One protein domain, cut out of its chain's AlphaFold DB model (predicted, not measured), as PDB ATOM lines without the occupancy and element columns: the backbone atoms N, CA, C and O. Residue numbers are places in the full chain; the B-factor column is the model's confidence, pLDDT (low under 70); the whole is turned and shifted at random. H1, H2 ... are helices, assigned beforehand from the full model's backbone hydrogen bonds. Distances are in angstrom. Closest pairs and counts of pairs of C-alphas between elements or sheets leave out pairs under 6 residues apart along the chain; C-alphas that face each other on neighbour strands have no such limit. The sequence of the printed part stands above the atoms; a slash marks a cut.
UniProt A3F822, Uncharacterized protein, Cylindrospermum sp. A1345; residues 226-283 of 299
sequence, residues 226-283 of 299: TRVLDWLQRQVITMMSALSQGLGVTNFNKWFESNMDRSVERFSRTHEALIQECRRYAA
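AT A GLANCE: This is residues 226 to 283 of the 299 residues of an uncharacterized protein of Cylindrospermum sp. A1345 (UniProt A3F822). Four helices follow one another round a loose, open frame with an empty middle: H1 and H2 make one side, H3 folds back from a corner at the end of H2, and H4 stands across the far end. The printed part has 58 residues with four named helices, H1 to H4, and no named strand; the class is all helix. It is loose, with a radius of gyration of the C-alphas of 13.6 A and spans of 35 by 25 by 19 A.

IN THESE COORDINATES: Find C-alpha 226 at (-16.840, 28.742, 74.584), where H1 begins and runs to residue 235. H2 holds residues 237 to 247. From C-alpha 249 at (0.142, 24.251, 94.668), H3 runs 22.7 A to residue 264. H4, residues 269 to 283, covers 21.4 A and ends at (-6.368, 27.786, 65.221).

HOW THE PARTS SIT: H1 and H2 meet only through their link. Look at Ser 244 and Phe 252, the closest C-alphas of H2 and H3 at 5.3 A: these helices only just touch, with 3 pairs of C-alphas within 8 A, and only at the corner, H3 with residues 252 to 253 alone. They run opposite ways at a steep tilt of 55 degrees. H4 is apart from H1, H2 and H3. In the four helices, every O i to N i+4 pair is within hydrogen-bond range.

THE WHOLE: The C-alphas farthest apart, of Gly 246 and Ala 283, are 35.9 A apart. The three links are tight, the printed part has no cut, and no printed residue is under 70 in pLDDT.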
ATOM      1  N   THR A 226     -16.428  27.592  73.770       79.44
ATOM      2  CA  THR A 226     -16.840  28.742  74.584       79.44
ATOM      3  C   THR A 226     -17.819  28.351  75.690       79.44
ATOM      4  O   THR A 226     -17.684  28.802  76.823       79.44
ATOM      5  N   ARG A 227     -18.777  27.460  75.396       76.69
ATOM      6  CA  ARG A 227     -19.758  26.988  76.381       76.69
ATOM      7  C   ARG A 227     -19.120  26.105  77.454       76.69
ATOM      8  O   ARG A 227     -19.540  26.158  78.606       76.69
ATOM      9  N   VAL A 228     -18.119  25.300  77.094       84.25
ATOM     10  CA  VAL A 228     -17.362  24.492  78.065       84.25
ATOM     11  C   VAL A 228     -16.504  25.382  78.955       84.25
ATOM     12  O   VAL A 228     -16.489  25.175  80.166       84.25
ATOM     13  N   LEU A 229     -15.839  26.388  78.383       83.88
ATOM     14  CA  LEU A 229     -15.036  27.351  79.138       83.88
ATOM     15  C   LEU A 229     -15.888  28.148  80.135       83.88
ATOM     16  O   LEU A 229     -15.527  28.219  81.308       83.88
ATOM     17  N   ASP A 230     -17.046  28.665  79.711       82.06
ATOM     18  CA  ASP A 230     -17.979  29.377  80.599       82.06
ATOM     19  C   ASP A 230     -18.498  28.460  81.723       82.06
ATOM     20  O   ASP A 230     -18.519  28.845  82.893       82.06
ATOM     21  N   TRP A 231     -18.835  27.201  81.412       86.75
ATOM     22  CA  TRP A 231     -19.221  26.225  82.435       86.75
ATOM     23  C   TRP A 231     -18.091  25.943  83.437       86.75
ATOM     24  O   TRP A 231     -18.339  25.953  84.646       86.75
ATOM     25  N   LEU A 232     -16.856  25.732  82.963       87.19
ATOM     26  CA  LEU A 232     -15.689  25.527  83.824       87.19
ATOM     27  C   LEU A 232     -15.498  26.719  84.765       87.19
ATOM     28  O   LEU A 232     -15.396  26.526  85.978       87.19
ATOM     29  N   GLN A 233     -15.515  27.941  84.228       85.06
ATOM     30  CA  GLN A 233     -15.377  29.173  85.007       85.06
ATOM     31  C   GLN A 233     -16.456  29.291  86.085       85.06
ATOM     32  O   GLN A 233     -16.141  29.559  87.241       85.06
ATOM     33  N   ARG A 234     -17.720  29.036  85.734       75.94
ATOM     34  CA  ARG A 234     -18.846  29.200  86.663       75.94
ATOM     35  C   ARG A 234     -18.954  28.111  87.720       75.94
ATOM     36  O   ARG A 234     -19.515  28.377  88.778       75.94
ATOM     37  N   GLN A 235     -18.564  26.877  87.411       80.81
ATOM     38  CA  GLN A 235     -18.921  25.712  88.237       80.81
ATOM     39  C   GLN A 235     -17.717  24.970  88.813       80.81
ATOM     40  O   GLN A 235     -17.860  24.292  89.828       80.81
ATOM     41  N   VAL A 236     -16.542  25.074  88.187       89.38
ATOM     42  CA  VAL A 236     -15.384  24.230  88.513       89.38
ATOM     43  C   VAL A 236     -14.237  25.043  89.112       89.38
ATOM     44  O   VAL A 236     -13.679  24.637  90.132       89.38
ATOM     45  N   ILE A 237     -13.911  26.210  88.543       90.25
ATOM     46  CA  ILE A 237     -12.715  26.990  88.920       90.25
ATOM     47  C   ILE A 237     -12.685  27.367  90.406       90.25
ATOM     48  O   ILE A 237     -11.635  27.249  91.039       90.25
ATOM     49  N   THR A 238     -13.817  27.752  90.997       89.31
ATOM     50  CA  THR A 238     -13.874  28.123  92.422       89.31
ATOM     51  C   THR A 238     -13.463  26.966  93.331       89.31
ATOM     52  O   THR A 238     -12.659  27.146  94.244       89.31
ATOM     53  N   MET A 239     -13.964  25.759  93.061       90.00
ATOM     54  CA  MET A 239     -13.637  24.586  93.871       90.00
ATOM     55  C   MET A 239     -12.194  24.128  93.646       90.00
ATOM     56  O   MET A 239     -11.498  23.781  94.596       90.00
ATOM     57  N   MET A 240     -11.714  24.201  92.403       92.00
ATOM     58  CA  MET A 240     -10.314  23.920  92.074       92.00
ATOM     59  C   MET A 240      -9.356  24.873  92.790       92.00
ATOM     60  O   MET A 240      -8.328  24.443  93.307       92.00
ATOM     61  N   SER A 241      -9.723  26.149  92.893       91.75
ATOM     62  CA  SER A 241      -8.941  27.152  93.618       91.75
ATOM     63  C   SER A 241      -8.886  26.850  95.117       91.75
ATOM     64  O   SER A 241      -7.813  26.911  95.714       91.75
ATOM     65  N   ALA A 242     -10.013  26.459  95.720       92.06
ATOM     66  CA  ALA A 242     -10.062  26.054  97.126       92.06
ATOM     67  C   ALA A 242      -9.187  24.815  97.400       92.06
ATOM     68  O   ALA A 242      -8.418  24.799  98.360       92.06
ATOM     69  N   LEU A 243      -9.245  23.806  96.522       92.81
ATOM     70  CA  LEU A 243      -8.396  22.614  96.609       92.81
ATOM     71  C   LEU A 243      -6.909  22.956  96.461       92.81
ATOM     72  O   LEU A 243      -6.091  22.449  97.226       92.81
ATOM     73  N   SER A 244      -6.561  23.839  95.522       95.12
ATOM     74  CA  SER A 244      -5.180  24.282  95.329       95.12
ATOM     75  C   SER A 244      -4.625  25.004  96.555       95.12
ATOM     76  O   SER A 244      -3.454  24.813  96.887       95.12
ATOM     77  N   GLN A 245      -5.436  25.826  97.226       94.12
ATOM     78  CA  GLN A 245      -5.021  26.499  98.457       94.12
ATOM     79  C   GLN A 245      -4.882  25.514  99.623       94.12
ATOM     80  O   GLN A 245      -3.899  25.579 100.353       94.12
ATOM     81  N   GLY A 246      -5.823  24.576  99.776       95.50
ATOM     82  CA  GLY A 246      -5.814  23.616 100.883       95.50
ATOM     83  C   GLY A 246      -4.707  22.562 100.795       95.50
ATOM     84  O   GLY A 246      -4.122  22.198 101.811       95.50
ATOM     85  N   LEU A 247      -4.396  22.071  99.593       93.12
ATOM     86  CA  LEU A 247      -3.366  21.042  99.382       93.12
ATOM     87  C   LEU A 247      -1.957  21.627  99.191       93.12
ATOM     88  O   LEU A 247      -0.964  20.899  99.298       93.12
ATOM     89  N   GLY A 248      -1.871  22.923  98.889       94.38
ATOM     90  CA  GLY A 248      -0.672  23.565  98.368       94.38
ATOM     91  C   GLY A 248      -0.464  23.263  96.879       94.38
ATOM     92  O   GLY A 248      -0.718  22.152  96.403       94.38
ATOM     93  N   VAL A 249       0.041  24.258  96.142       90.94
ATOM     94  CA  VAL A 249       0.142  24.251  94.668       90.94
ATOM     95  C   VAL A 249       0.827  22.990  94.129       90.94
ATOM     96  O   VAL A 249       0.316  22.349  93.215       90.94
ATOM     97  N   THR A 250       1.949  22.576  94.725       92.94
ATOM     98  CA  THR A 250       2.720  21.413  94.259       92.94
ATOM     99  C   THR A 250       1.945  20.100  94.376       92.94
ATOM    100  O   THR A 250       1.957  19.289  93.450       92.94
ATOM    101  N   ASN A 251       1.266  19.869  95.503       92.81
ATOM    102  CA  ASN A 251       0.508  18.634  95.714       92.81
ATOM    103  C   ASN A 251      -0.770  18.626  94.880       92.81
ATOM    104  O   ASN A 251      -1.144  17.586  94.337       92.81
ATOM    105  N   PHE A 252      -1.411  19.788  94.748       94.81
ATOM    106  CA  PHE A 252      -2.570  19.956  93.890       94.81
ATOM    107  C   PHE A 252      -2.241  19.659  92.426       94.81
ATOM    108  O   PHE A 252      -2.948  18.862  91.821       94.81
ATOM    109  N   ASN A 253      -1.152  20.211  91.878       93.19
ATOM    110  CA  ASN A 253      -0.755  19.953  90.490       93.19
ATOM    111  C   ASN A 253      -0.476  18.466  90.248       93.19
ATOM    112  O   ASN A 253      -1.024  17.898  89.310       93.19
ATOM    113  N   LYS A 254       0.263  17.800  91.149       93.44
ATOM    114  CA  LYS A 254       0.503  16.346  91.059       93.44
ATOM    115  C   LYS A 254      -0.796  15.538  91.069       93.44
ATOM    116  O   LYS A 254      -0.960  14.602  90.289       93.44
ATOM    117  N   TRP A 255      -1.722  15.883  91.965       94.69
ATOM    118  CA  TRP A 255      -3.034  15.242  92.018       94.69
ATOM    119  C   TRP A 255      -3.839  15.511  90.742       94.69
ATOM    120  O   TRP A 255      -4.446  14.589  90.198       94.69
ATOM    121  N   PHE A 256      -3.836  16.750  90.252       93.00
ATOM    122  CA  PHE A 256      -4.599  17.167  89.084       93.00
ATOM    123  C   PHE A 256      -4.099  16.473  87.814       93.00
ATOM    124  O   PHE A 256      -4.900  15.842  87.129       93.00
ATOM    125  N   GLU A 257      -2.790  16.494  87.558       91.62
ATOM    126  CA  GLU A 257      -2.146  15.794  86.437       91.62
ATOM    127  C   GLU A 257      -2.457  14.293  86.463       91.62
ATOM    128  O   GLU A 257      -2.966  13.748  85.485       91.62
ATOM    129  N   SER A 258      -2.299  13.637  87.620       90.62
ATOM    130  CA  SER A 258      -2.603  12.206  87.746       90.62
ATOM    131  C   SER A 258      -4.071  11.875  87.436       90.62
ATOM    132  O   SER A 258      -4.373  10.828  86.858       90.62
ATOM    133  N   ASN A 259      -5.007  12.757  87.803       90.00
ATOM    134  CA  ASN A 259      -6.422  12.569  87.479       90.00
ATOM    135  C   ASN A 259      -6.732  12.866  86.008       90.00
ATOM    136  O   ASN A 259      -7.584  12.182  85.436       90.00
ATOM    137  N   MET A 260      -6.050  13.842  85.402       89.50
ATOM    138  CA  MET A 260      -6.171  14.147  83.977       89.50
ATOM    139  C   MET A 260      -5.720  12.955  83.131       89.50
ATOM    140  O   MET A 260      -6.490  12.519  82.275       89.50
ATOM    141  N   ASP A 261      -4.577  12.344  83.445       86.50
ATOM    142  CA  ASP A 261      -4.069  11.166  82.731       86.50
ATOM    143  C   ASP A 261      -5.054   9.990  82.803       86.50
ATOM    144  O   ASP A 261      -5.451   9.421  81.786       86.50
ATOM    145  N   ARG A 262      -5.580   9.700  84.000       85.94
ATOM    146  CA  ARG A 262      -6.608   8.660  84.219       85.94
ATOM    147  C   ARG A 262      -7.970   8.989  83.604       85.94
ATOM    148  O   ARG A 262      -8.884   8.158  83.613       85.94
ATOM    149  N   SER A 263      -8.203  10.230  83.191       87.00
ATOM    150  CA  SER A 263      -9.475  10.630  82.582       87.00
ATOM    151  C   SER A 263      -9.510  10.333  81.085       87.00
ATOM    152  O   SER A 263     -10.589  10.055  80.562       87.00
ATOM    153  N   VAL A 264      -8.345  10.304  80.425       84.81
ATOM    154  CA  VAL A 264      -8.221  10.059  78.979       84.81
ATOM    155  C   VAL A 264      -8.796   8.697  78.596       84.81
ATOM    156  O   VAL A 264      -9.511   8.583  77.604       84.81
ATOM    157  N   GLU A 265      -8.594   7.680  79.434       83.50
ATOM    158  CA  GLU A 265      -9.145   6.328  79.238       83.50
ATOM    159  C   GLU A 265     -10.682   6.293  79.182       83.50
ATOM    160  O   GLU A 265     -11.276   5.354  78.656       83.50
ATOM    161  N   ARG A 266     -11.347   7.319  79.724       83.19
ATOM    162  CA  ARG A 266     -12.812   7.434  79.775       83.19
ATOM    163  C   ARG A 266     -13.376   8.302  78.654       83.19
ATOM    164  O   ARG A 266     -14.579   8.583  78.649       83.19
ATOM    165  N   PHE A 267     -12.540   8.747  77.718       87.19
ATOM    166  CA  PHE A 267     -13.009   9.548  76.601       87.19
ATOM    167  C   PHE A 267     -13.970   8.738  75.732       87.19
ATOM    168  O   PHE A 267     -13.826   7.547  75.483       87.19
ATOM    169  N   SER A 268     -15.010   9.429  75.291       83.19
ATOM    170  CA  SER A 268     -16.033   8.907  74.392       83.19
ATOM    171  C   SER A 268     -16.015   9.720  73.106       83.19
ATOM    172  O   SER A 268     -15.406  10.788  73.059       83.19
ATOM    173  N   ARG A 269     -16.770   9.294  72.090       80.94
ATOM    174  CA  ARG A 269     -16.907  10.039  70.821       80.94
ATOM    175  C   ARG A 269     -17.276  11.517  71.008       80.94
ATOM    176  O   ARG A 269     -16.881  12.362  70.215       80.94
ATOM    177  N   THR A 270     -18.017  11.847  72.068       77.12
ATOM    178  CA  THR A 270     -18.338  13.243  72.406       77.12
ATOM    179  C   THR A 270     -17.094  14.041  72.808       77.12
ATOM    180  O   THR A 270     -16.968  15.201  72.431       77.12
ATOM    181  N   HIS A 271     -16.175  13.431  73.560       87.38
ATOM    182  CA  HIS A 271     -14.923  14.060  73.983       87.38
ATOM    183  C   HIS A 271     -13.982  14.257  72.792       87.38
ATOM    184  O   HIS A 271     -13.394  15.322  72.652       87.38
ATOM    185  N   GLU A 272     -13.907  13.282  71.885       85.75
ATOM    186  CA  GLU A 272     -13.139  13.401  70.638       85.75
ATOM    187  C   GLU A 272     -13.642  14.559  69.765       85.75
ATOM    188  O   GLU A 272     -12.847  15.365  69.281       85.75
ATOM    189  N   ALA A 273     -14.965  14.687  69.615       81.62
ATOM    190  CA  ALA A 273     -15.573  15.802  68.893       81.62
ATOM    191  C   ALA A 273     -15.251  17.156  69.549       81.62
ATOM    192  O   ALA A 273     -14.917  18.112  68.852       81.62
ATOM    193  N   LEU A 274     -15.282  17.230  70.885       83.88
ATOM    194  CA  LEU A 274     -14.896  18.437  71.616       83.88
ATOM    195  C   LEU A 274     -13.408  18.771  71.435       83.88
ATOM    196  O   LEU A 274     -13.077  19.934  71.248       83.88
ATOM    197  N   ILE A 275     -12.512  17.779  71.431       87.75
ATOM    198  CA  ILE A 275     -11.075  17.988  71.171       87.75
ATOM    199  C   ILE A 275     -10.857  18.581  69.778       87.75
ATOM    200  O   ILE A 275     -10.061  19.508  69.623       87.75
ATOM    201  N   GLN A 276     -11.555  18.071  68.758       86.62
ATOM    202  CA  GLN A 276     -11.484  18.637  67.410       86.62
ATOM    203  C   GLN A 276     -11.969  20.088  67.387       86.62
ATOM    204  O   GLN A 276     -11.326  20.934  66.765       86.62
ATOM    205  N   GLU A 277     -13.045  20.392  68.107       84.12
ATOM    206  CA  GLU A 277     -13.557  21.756  68.209       84.12
ATOM    207  C   GLU A 277     -12.589  22.683  68.961       84.12
ATOM    208  O   GLU A 277     -12.346  23.798  68.510       84.12
ATOM    209  N   CYS A 278     -11.949  22.211  70.039       85.19
ATOM    210  CA  CYS A 278     -10.882  22.932  70.744       85.19
ATOM    211  C   CYS A 278      -9.705  23.253  69.818       85.19
ATOM    212  O   CYS A 278      -9.199  24.373  69.839       85.19
ATOM    213  N   ARG A 279      -9.289  22.301  68.973       87.25
ATOM    214  CA  ARG A 279      -8.210  22.517  67.995       87.25
ATOM    215  C   ARG A 279      -8.587  23.566  66.952       87.25
ATOM    216  O   ARG A 279      -7.768  24.427  66.649       87.25
ATOM    217  N   ARG A 280      -9.821  23.528  66.437       84.69
ATOM    218  CA  ARG A 280     -10.333  24.559  65.518       84.69
ATOM    219  C   ARG A 280     -10.377  25.923  66.193       84.69
ATOM    220  O   ARG A 280      -9.868  26.883  65.639       84.69
ATOM    221  N   TYR A 281     -10.918  25.992  67.407       82.44
ATOM    222  CA  TYR A 281     -10.997  27.225  68.184       82.44
ATOM    223  C   TYR A 281      -9.616  27.836  68.453       82.44
ATOM    224  O   TYR A 281      -9.464  29.049  68.345       82.44
ATOM    225  N   ALA A 282      -8.609  27.017  68.771       81.88
ATOM    226  CA  ALA A 282      -7.237  27.480  68.961       81.88
ATOM    227  C   ALA A 282      -6.623  28.017  67.658       81.88
ATOM    228  O   ALA A 282      -6.004  29.075  67.671       81.88
ATOM    229  N   ALA A 283      -6.844  27.335  66.528       81.38
ATOM    230  CA  ALA A 283      -6.368  27.786  65.221       81.38
ATOM    231  C   ALA A 283      -7.015  29.113  64.781       81.38
ATOM    232  O   ALA A 283      -6.338  29.964  64.212       81.38
TER     233      ALA A 283